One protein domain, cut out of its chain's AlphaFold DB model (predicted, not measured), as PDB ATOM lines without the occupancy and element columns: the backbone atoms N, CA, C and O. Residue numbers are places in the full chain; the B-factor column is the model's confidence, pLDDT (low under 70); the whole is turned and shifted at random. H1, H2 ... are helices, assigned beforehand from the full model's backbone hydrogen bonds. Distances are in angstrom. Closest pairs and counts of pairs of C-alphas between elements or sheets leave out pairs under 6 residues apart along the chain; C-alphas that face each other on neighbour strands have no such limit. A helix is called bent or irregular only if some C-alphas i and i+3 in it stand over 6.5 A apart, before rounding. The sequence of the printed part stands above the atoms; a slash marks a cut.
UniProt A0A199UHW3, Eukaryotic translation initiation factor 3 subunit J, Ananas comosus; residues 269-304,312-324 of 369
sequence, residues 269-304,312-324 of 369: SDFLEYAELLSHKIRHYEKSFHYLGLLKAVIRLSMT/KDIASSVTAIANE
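What this domain is: This is residues 269 to 304 and 312 to 324 of the 369 residues of the protein "Eukaryotic translation initiation factor 3 subunit J" of Ananas comosus (UniProt A0A199UHW3). Three separate helices stand as an open triangle, with an empty space between them and few contacts. H1 and H2 make a V, joined at its narrow end by the loop of residues 284 to 290, and H3, which follows a cut in the chain, stands off to one side of this V, about level with the middles of H1 and H2 along y and apart from both. The direction turns from one helix to the next: H1 runs out, H2 folds back from the loop, and H3 runs out again. The printed part has 49 residues with three named helices, in the order H1, H2, H3, and no named strand; its class is all helix, with 40 of the 49 printed residues in helices. The whole is only just loose, close to compact, with a radius of gyration of the C-alphas of 12.0 A, and the C-alphas span 28 by 26 by 26 A along their three main axes.

How they stand to each other: The printed part opens with H1, residues 269 to 283, which touches no helix. Residues 269 to 281, which belong to H1, stand free, with no C-alpha 8 or more apart along the chain within 10 A. The y part of the N-to-C direction of H1 is 0.81 and its z part is 0.59. A short link of 7 residues joins it to H2, residues 291 to 302. H1 and H2 are near each other: their closest C-alphas are 8.2 A apart, and 6 pairs of C-alphas are within 10 A. The N-to-C direction of H2 has a y part of -1.00 and a z part of -0.07. Beyond the cut comes H3, residues 312 to 324, which touches no helix. H3 is apart from H2, and it is also apart from H1. Residues 316 to 324, which belong to H3, stand free. The N-to-C direction of H3 has a y part of 0.93 and a z part of -0.35. In H1, H2 and H3 every O i to N i+4 pair is within hydrogen-bond range.

Where its parts are: H1 has 15 residues, Ser 269 to Arg 283, and is the longest helix by residues; its first and last C-alphas are 21.1 A apart. It begins at C-alpha 269, at (-26.568, -51.131, -60.994), and ends at C-alpha 283, at (-25.172, -33.965, -48.749). H2 has 12 residues, Tyr 291 to Ser 302, and measures 16.5 A from first to last C-alpha. Its first C-alpha is at (-20.103, -32.962, -41.895) and its last at (-18.893, -49.283, -43.779). H3 has 13 residues, Lys 312 to Glu 324, and measures 18.3 A from first to last C-alpha. It ends the printed part at C-alpha 324, at (-8.443, -34.446, -58.535). H1, H2 and H3 are not bent.

The domain as a whole: The two C-alphas farthest apart are those of Ser 269 and Phe 289, at 32.6 A. The first and last printed C-alphas, of Ser 269 and Glu 324, are 24.8 A apart. Residues 305 to 311 are cut out and not printed, and C-alphas 304 and 312 are 12.9 A apart across this cut. The link from H2 to H3 runs across the cut, with 9 residues between the two helices, 7 of them not printed. The link from H1 to H2, which is printed whole, is short. The printed part comes from a full chain of 369 residues. The mean pLDDT of the printed part is 91.8, with 90 for H1, 92 for H2 and 94 for H3, and no printed residue of this model is under 70.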
ATOM      1  N   SER A 269     -25.825 -52.345 -60.636       88.81
ATOM      2  CA  SER A 269     -26.568 -51.131 -60.994       88.81
ATOM      3  C   SER A 269     -27.447 -50.609 -59.854       88.81
ATOM      4  O   SER A 269     -27.486 -49.400 -59.631       88.81
ATOM      5  N   ASP A 270     -28.093 -51.491 -59.083       89.38
ATOM      6  CA  ASP A 270     -28.889 -51.074 -57.920       89.38
ATOM      7  C   ASP A 270     -27.998 -50.466 -56.829       89.38
ATOM      8  O   ASP A 270     -28.386 -49.496 -56.179       89.38
ATOM      9  N   PHE A 271     -26.790 -51.002 -56.622       90.06
ATOM     10  CA  PHE A 271     -25.842 -50.436 -55.659       90.06
ATOM     11  C   PHE A 271     -25.379 -49.025 -56.051       90.06
ATOM     12  O   PHE A 271     -25.170 -48.202 -55.158       90.06
ATOM     13  N   LEU A 272     -25.283 -48.712 -57.348       90.88
ATOM     14  CA  LEU A 272     -25.009 -47.352 -57.821       90.88
ATOM     15  C   LEU A 272     -26.189 -46.408 -57.537       90.88
ATOM     16  O   LEU A 272     -25.981 -45.355 -56.932       90.88
ATOM     17  N   GLU A 273     -27.427 -46.799 -57.861       89.12
ATOM     18  CA  GLU A 273     -28.616 -45.995 -57.517       89.12
ATOM     19  C   GLU A 273     -28.751 -45.785 -55.994       89.12
ATOM     20  O   GLU A 273     -29.061 -44.688 -55.520       89.12
ATOM     21  N   TYR A 274     -28.469 -46.818 -55.196       89.56
ATOM     22  CA  TYR A 274     -28.480 -46.733 -53.736       89.56
ATOM     23  C   TYR A 274     -27.390 -45.793 -53.199       89.56
ATOM     24  O   TYR A 274     -27.642 -45.009 -52.277       89.56
ATOM     25  N   ALA A 275     -26.194 -45.815 -53.796       89.69
ATOM     26  CA  ALA A 275     -25.115 -44.891 -53.467       89.69
ATOM     27  C   ALA A 275     -25.484 -43.435 -53.796       89.69
ATOM     28  O   ALA A 275     -25.205 -42.542 -52.989       89.69
ATOM     29  N   GLU A 276     -26.171 -43.176 -54.913       89.94
ATOM     30  CA  GLU A 276     -26.699 -41.845 -55.234       89.94
ATOM     31  C   GLU A 276     -27.695 -41.366 -54.170       89.94
ATOM     32  O   GLU A 276     -27.525 -40.270 -53.623       89.94
ATOM     33  N   LEU A 277     -28.677 -42.195 -53.797       89.25
ATOM     34  CA  LEU A 277     -29.667 -41.887 -52.754       89.25
ATOM     35  C   LEU A 277     -29.016 -41.616 -51.385       89.25
ATOM     36  O   LEU A 277     -29.396 -40.665 -50.688       89.25
ATOM     37  N   LEU A 278     -28.003 -42.405 -51.006       89.25
ATOM     38  CA  LEU A 278     -27.204 -42.184 -49.796       89.25
ATOM     39  C   LEU A 278     -26.444 -40.858 -49.874       89.25
ATOM     40  O   LEU A 278     -26.476 -40.072 -48.921       89.25
ATOM     41  N   SER A 279     -25.807 -40.578 -51.015       89.75
ATOM     42  CA  SER A 279     -25.076 -39.330 -51.238       89.75
ATOM     43  C   SER A 279     -26.009 -38.130 -51.102       89.75
ATOM     44  O   SER A 279     -25.690 -37.198 -50.367       89.75
ATOM     45  N   HIS A 280     -27.208 -38.178 -51.692       90.56
ATOM     46  CA  HIS A 280     -28.217 -37.140 -51.530       90.56
ATOM     47  C   HIS A 280     -28.529 -36.937 -50.050       90.56
ATOM     48  O   HIS A 280     -28.435 -35.809 -49.565       90.56
ATOM     49  N   LYS A 281     -28.830 -38.003 -49.297       89.19
ATOM     50  CA  LYS A 281     -29.165 -37.898 -47.869       89.19
ATOM     51  C   LYS A 281     -28.036 -37.293 -47.029       89.19
ATOM     52  O   LYS A 281     -28.320 -36.447 -46.183       89.19
ATOM     53  N   ILE A 282     -26.783 -37.670 -47.285       90.06
ATOM     54  CA  ILE A 282     -25.596 -37.146 -46.590       90.06
ATOM     55  C   ILE A 282     -25.351 -35.673 -46.951       90.06
ATOM     56  O   ILE A 282     -25.131 -34.847 -46.063       90.06
ATOM     57  N   ARG A 283     -25.465 -35.313 -48.234       89.69
ATOM     58  CA  ARG A 283     -25.172 -33.965 -48.749       89.69
ATOM     59  C   ARG A 283     -26.103 -32.868 -48.228       89.69
ATOM     60  O   ARG A 283     -25.693 -31.712 -48.147       89.69
ATOM     61  N   HIS A 284     -27.306 -33.210 -47.755       91.62
ATOM     62  CA  HIS A 284     -28.169 -32.271 -47.015       91.62
ATOM     63  C   HIS A 284     -27.455 -31.619 -45.816       91.62
ATOM     64  O   HIS A 284     -27.821 -30.516 -45.406       91.62
ATOM     65  N   TYR A 285     -26.432 -32.280 -45.263       90.44
ATOM     66  CA  TYR A 285     -25.674 -31.825 -44.103       90.44
ATOM     67  C   TYR A 285     -24.327 -31.164 -44.451       90.44
ATOM     68  O   TYR A 285     -23.598 -30.838 -43.519       90.44
ATOM     69  N   GLU A 286     -24.007 -30.896 -45.730       91.31
ATOM     70  CA  GLU A 286     -22.746 -30.251 -46.181       91.31
ATOM     71  C   GLU A 286     -22.399 -28.959 -45.410       91.31
ATOM     72  O   GLU A 286     -21.231 -28.655 -45.185       91.31
ATOM     73  N   LYS A 287     -23.415 -28.200 -44.974       93.06
ATOM     74  CA  LYS A 287     -23.264 -26.929 -44.234       93.06
ATOM     75  C   LYS A 287     -23.036 -27.103 -42.725       93.06
ATOM     76  O   LYS A 287     -22.847 -26.114 -42.022       93.06
ATOM     77  N   SER A 288     -23.112 -28.328 -42.206       93.25
ATOM     78  CA  SER A 288     -22.900 -28.620 -40.787       93.25
ATOM     79  C   SER A 288     -21.411 -28.718 -40.475       93.25
ATOM     80  O   SER A 288     -20.677 -29.422 -41.164       93.25
ATOM     81  N   PHE A 289     -20.970 -28.111 -39.371       92.88
ATOM     82  CA  PHE A 289     -19.595 -28.257 -38.876       92.88
ATOM     83  C   PHE A 289     -19.200 -29.732 -38.656       92.88
ATOM     84  O   PHE A 289     -18.049 -30.118 -38.845       92.88
ATOM     85  N   HIS A 290     -20.170 -30.593 -38.332       93.44
ATOM     86  CA  HIS A 290     -19.943 -32.023 -38.127       93.44
ATOM     87  C   HIS A 290     -19.892 -32.850 -39.427       93.44
ATOM     88  O   HIS A 290     -19.670 -34.056 -39.349       93.44
ATOM     89  N   TYR A 291     -20.056 -32.247 -40.612       93.69
ATOM     90  CA  TYR A 291     -20.103 -32.962 -41.895       93.69
ATOM     91  C   TYR A 291     -18.845 -33.800 -42.172       93.69
ATOM     92  O   TYR A 291     -18.944 -34.985 -42.486       93.69
ATOM     93  N   LEU A 292     -17.653 -33.227 -41.966       91.50
ATOM     94  CA  LEU A 292     -16.385 -33.953 -42.116       91.50
ATOM     95  C   LEU A 292     -16.241 -35.103 -41.104       91.50
ATOM     96  O   LEU A 292     -15.665 -36.140 -41.429       91.50
ATOM     97  N   GLY A 293     -16.765 -34.930 -39.887       93.94
ATOM     98  CA  GLY A 293     -16.784 -35.975 -38.862       93.94
ATOM     99  C   GLY A 293     -17.723 -37.122 -39.236       93.94
ATOM    100  O   GLY A 293     -17.331 -38.285 -39.153       93.94
ATOM    101  N   LEU A 294     -18.923 -36.792 -39.725       92.31
ATOM    102  CA  LEU A 294     -19.900 -37.752 -40.235       92.31
ATOM    103  C   LEU A 294     -19.323 -38.551 -41.405       92.31
ATOM    104  O   LEU A 294     -19.386 -39.774 -41.374       92.31
ATOM    105  N   LEU A 295     -18.707 -37.896 -42.395       91.94
ATOM    106  CA  LEU A 295     -18.156 -38.585 -43.564       91.94
ATOM    107  C   LEU A 295     -17.028 -39.561 -43.179       91.94
ATOM    108  O   LEU A 295     -17.042 -40.715 -43.606       91.94
ATOM    109  N   LYS A 296     -16.107 -39.144 -42.295       92.00
ATOM    110  CA  LYS A 296     -15.065 -40.026 -41.731       92.00
ATOM    111  C   LYS A 296     -15.662 -41.208 -40.959       92.00
ATOM    112  O   LYS A 296     -15.174 -42.330 -41.087       92.00
ATOM    113  N   ALA A 297     -16.708 -40.973 -40.164       92.94
ATOM    114  CA  ALA A 297     -17.366 -42.015 -39.381       92.94
ATOM    115  C   ALA A 297     -18.118 -43.024 -40.265       92.94
ATOM    116  O   ALA A 297     -17.971 -44.224 -40.046       92.94
ATOM    117  N   VAL A 298     -18.858 -42.557 -41.278       92.00
ATOM    118  CA  VAL A 298     -19.574 -43.405 -42.247       92.00
ATOM    119  C   VAL A 298     -18.596 -44.328 -42.967       92.00
ATOM    120  O   VAL A 298     -18.778 -45.539 -42.906       92.00
ATOM    121  N   ILE A 299     -17.517 -43.779 -43.543       91.44
ATOM    122  CA  ILE A 299     -16.482 -44.561 -44.242       91.44
ATOM    123  C   ILE A 299     -15.853 -45.605 -43.305       91.44
ATOM    124  O   ILE A 299     -15.701 -46.766 -43.678       91.44
ATOM    125  N   ARG A 300     -15.522 -45.231 -42.059       91.50
ATOM    126  CA  ARG A 300     -14.955 -46.181 -41.089       91.50
ATOM    127  C   ARG A 300     -15.930 -47.310 -40.748       91.50
ATOM    128  O   ARG A 300     -15.500 -48.452 -40.649       91.50
ATOM    129  N   LEU A 301     -17.214 -47.001 -40.553       91.69
ATOM    130  CA  LEU A 301     -18.238 -47.987 -40.197       91.69
ATOM    131  C   LEU A 301     -18.530 -48.953 -41.355       91.69
ATOM    132  O   LEU A 301     -18.586 -50.160 -41.124       91.69
ATOM    133  N   SER A 302     -18.632 -48.455 -42.592       89.69
ATOM    134  CA  SER A 302     -18.893 -49.283 -43.779       89.69
ATOM    135  C   SER A 302     -17.740 -50.221 -44.150       89.69
ATOM    136  O   SER A 302     -17.971 -51.214 -44.828       89.69
ATOM    137  N   MET A 303     -16.511 -49.940 -43.704       89.25
ATOM    138  CA  MET A 303     -15.341 -50.798 -43.951       89.25
ATOM    139  C   MET A 303     -15.052 -51.813 -42.829       89.25
ATOM    140  O   MET A 303     -14.100 -52.577 -42.947       89.25
ATOM    141  N   THR A 304     -15.843 -51.853 -41.747       89.69
ATOM    142  CA  THR A 304     -15.559 -52.713 -40.571       89.69
ATOM    143  C   THR A 304     -15.515 -54.217 -40.862       89.69
ATOM    144  O   THR A 304     -14.836 -54.944 -40.142       89.69
ATOM    145  N   LYS A 312      -7.788 -51.124 -49.015       93.69
ATOM    146  CA  LYS A 312      -6.730 -50.375 -49.720       93.69
ATOM    147  C   LYS A 312      -7.213 -49.862 -51.073       93.69
ATOM    148  O   LYS A 312      -6.879 -48.734 -51.422       93.69
ATOM    149  N   ASP A 313      -8.026 -50.634 -51.787       93.69
ATOM    150  CA  ASP A 313      -8.594 -50.212 -53.073       93.69
ATOM    151  C   ASP A 313      -9.560 -49.031 -52.883       93.69
ATOM    152  O   ASP A 313      -9.461 -48.013 -53.575       93.69
ATOM    153  N   ILE A 314     -10.409 -49.086 -51.849       92.75
ATOM    154  CA  ILE A 314     -11.255 -47.951 -51.448       92.75
ATOM    155  C   ILE A 314     -10.390 -46.746 -51.045       92.75
ATOM    156  O   ILE A 314     -10.653 -45.633 -51.506       92.75
ATOM    157  N   ALA A 315      -9.335 -46.939 -50.244       92.69
ATOM    158  CA  ALA A 315      -8.432 -45.851 -49.857       92.69
ATOM    159  C   ALA A 315      -7.736 -45.203 -51.069       92.69
ATOM    160  O   ALA A 315      -7.654 -43.976 -51.136       92.69
ATOM    161  N   SER A 316      -7.322 -46.004 -52.057       96.00
ATOM    162  CA  SER A 316      -6.774 -45.534 -53.333       96.00
ATOM    163  C   SER A 316      -7.771 -44.639 -54.079       96.00
ATOM    164  O   SER A 316      -7.411 -43.537 -54.497       96.00
ATOM    165  N   SER A 317      -9.051 -45.035 -54.149       93.12
ATOM    166  CA  SER A 317     -10.098 -44.216 -54.785       93.12
ATOM    167  C   SER A 317     -10.285 -42.851 -54.096       93.12
ATOM    168  O   SER A 317     -10.384 -41.820 -54.762       93.12
ATOM    169  N   VAL A 318     -10.225 -42.806 -52.759       93.50
ATOM    170  CA  VAL A 318     -10.301 -41.557 -51.980       93.50
ATOM    171  C   VAL A 318      -9.065 -40.678 -52.211       93.50
ATOM    172  O   VAL A 318      -9.195 -39.459 -52.340       93.50
ATOM    173  N   THR A 319      -7.870 -41.269 -52.313       95.00
ATOM    174  CA  THR A 319      -6.633 -40.541 -52.647       95.00
ATOM    175  C   THR A 319      -6.654 -39.991 -54.077       95.00
ATOM    176  O   THR A 319      -6.212 -38.861 -54.294       95.00
ATOM    177  N   ALA A 320      -7.215 -40.724 -55.043       96.38
ATOM    178  CA  ALA A 320      -7.417 -40.235 -56.407       96.38
ATOM    179  C   ALA A 320      -8.337 -39.001 -56.426       96.38
ATOM    180  O   ALA A 320      -7.935 -37.952 -56.931       96.38
ATOM    181  N   ILE A 321      -9.497 -39.072 -55.760       94.12
ATOM    182  CA  ILE A 321     -10.427 -37.937 -55.625       94.12
ATOM    183  C   ILE A 321      -9.746 -36.737 -54.942       94.12
ATOM    184  O   ILE A 321      -9.931 -35.598 -55.370       94.12
ATOM    185  N   ALA A 322      -8.925 -36.953 -53.909       93.44
ATOM    186  CA  ALA A 322      -8.177 -35.871 -53.265       93.44
ATOM    187  C   ALA A 322      -7.203 -35.178 -54.239       93.44
ATOM    188  O   ALA A 322      -7.149 -33.946 -54.288       93.44
ATOM    189  N   ASN A 323      -6.489 -35.946 -55.066       94.88
ATOM    190  CA  ASN A 323      -5.602 -35.408 -56.100       94.88
ATOM    191  C   ASN A 323      -6.369 -34.662 -57.206       94.88
ATOM    192  O   ASN A 323      -5.918 -33.605 -57.654       94.88
ATOM    193  N   GLU A 324      -7.546 -35.149 -57.608       94.12
ATOM    194  CA  GLU A 324      -8.443 -34.446 -58.535       94.12
ATOM    195  C   GLU A 324      -8.919 -33.106 -57.967       94.12
ATOM    196  O   GLU A 324      -8.864 -32.093 -58.666       94.12
TER     197      GLU A 324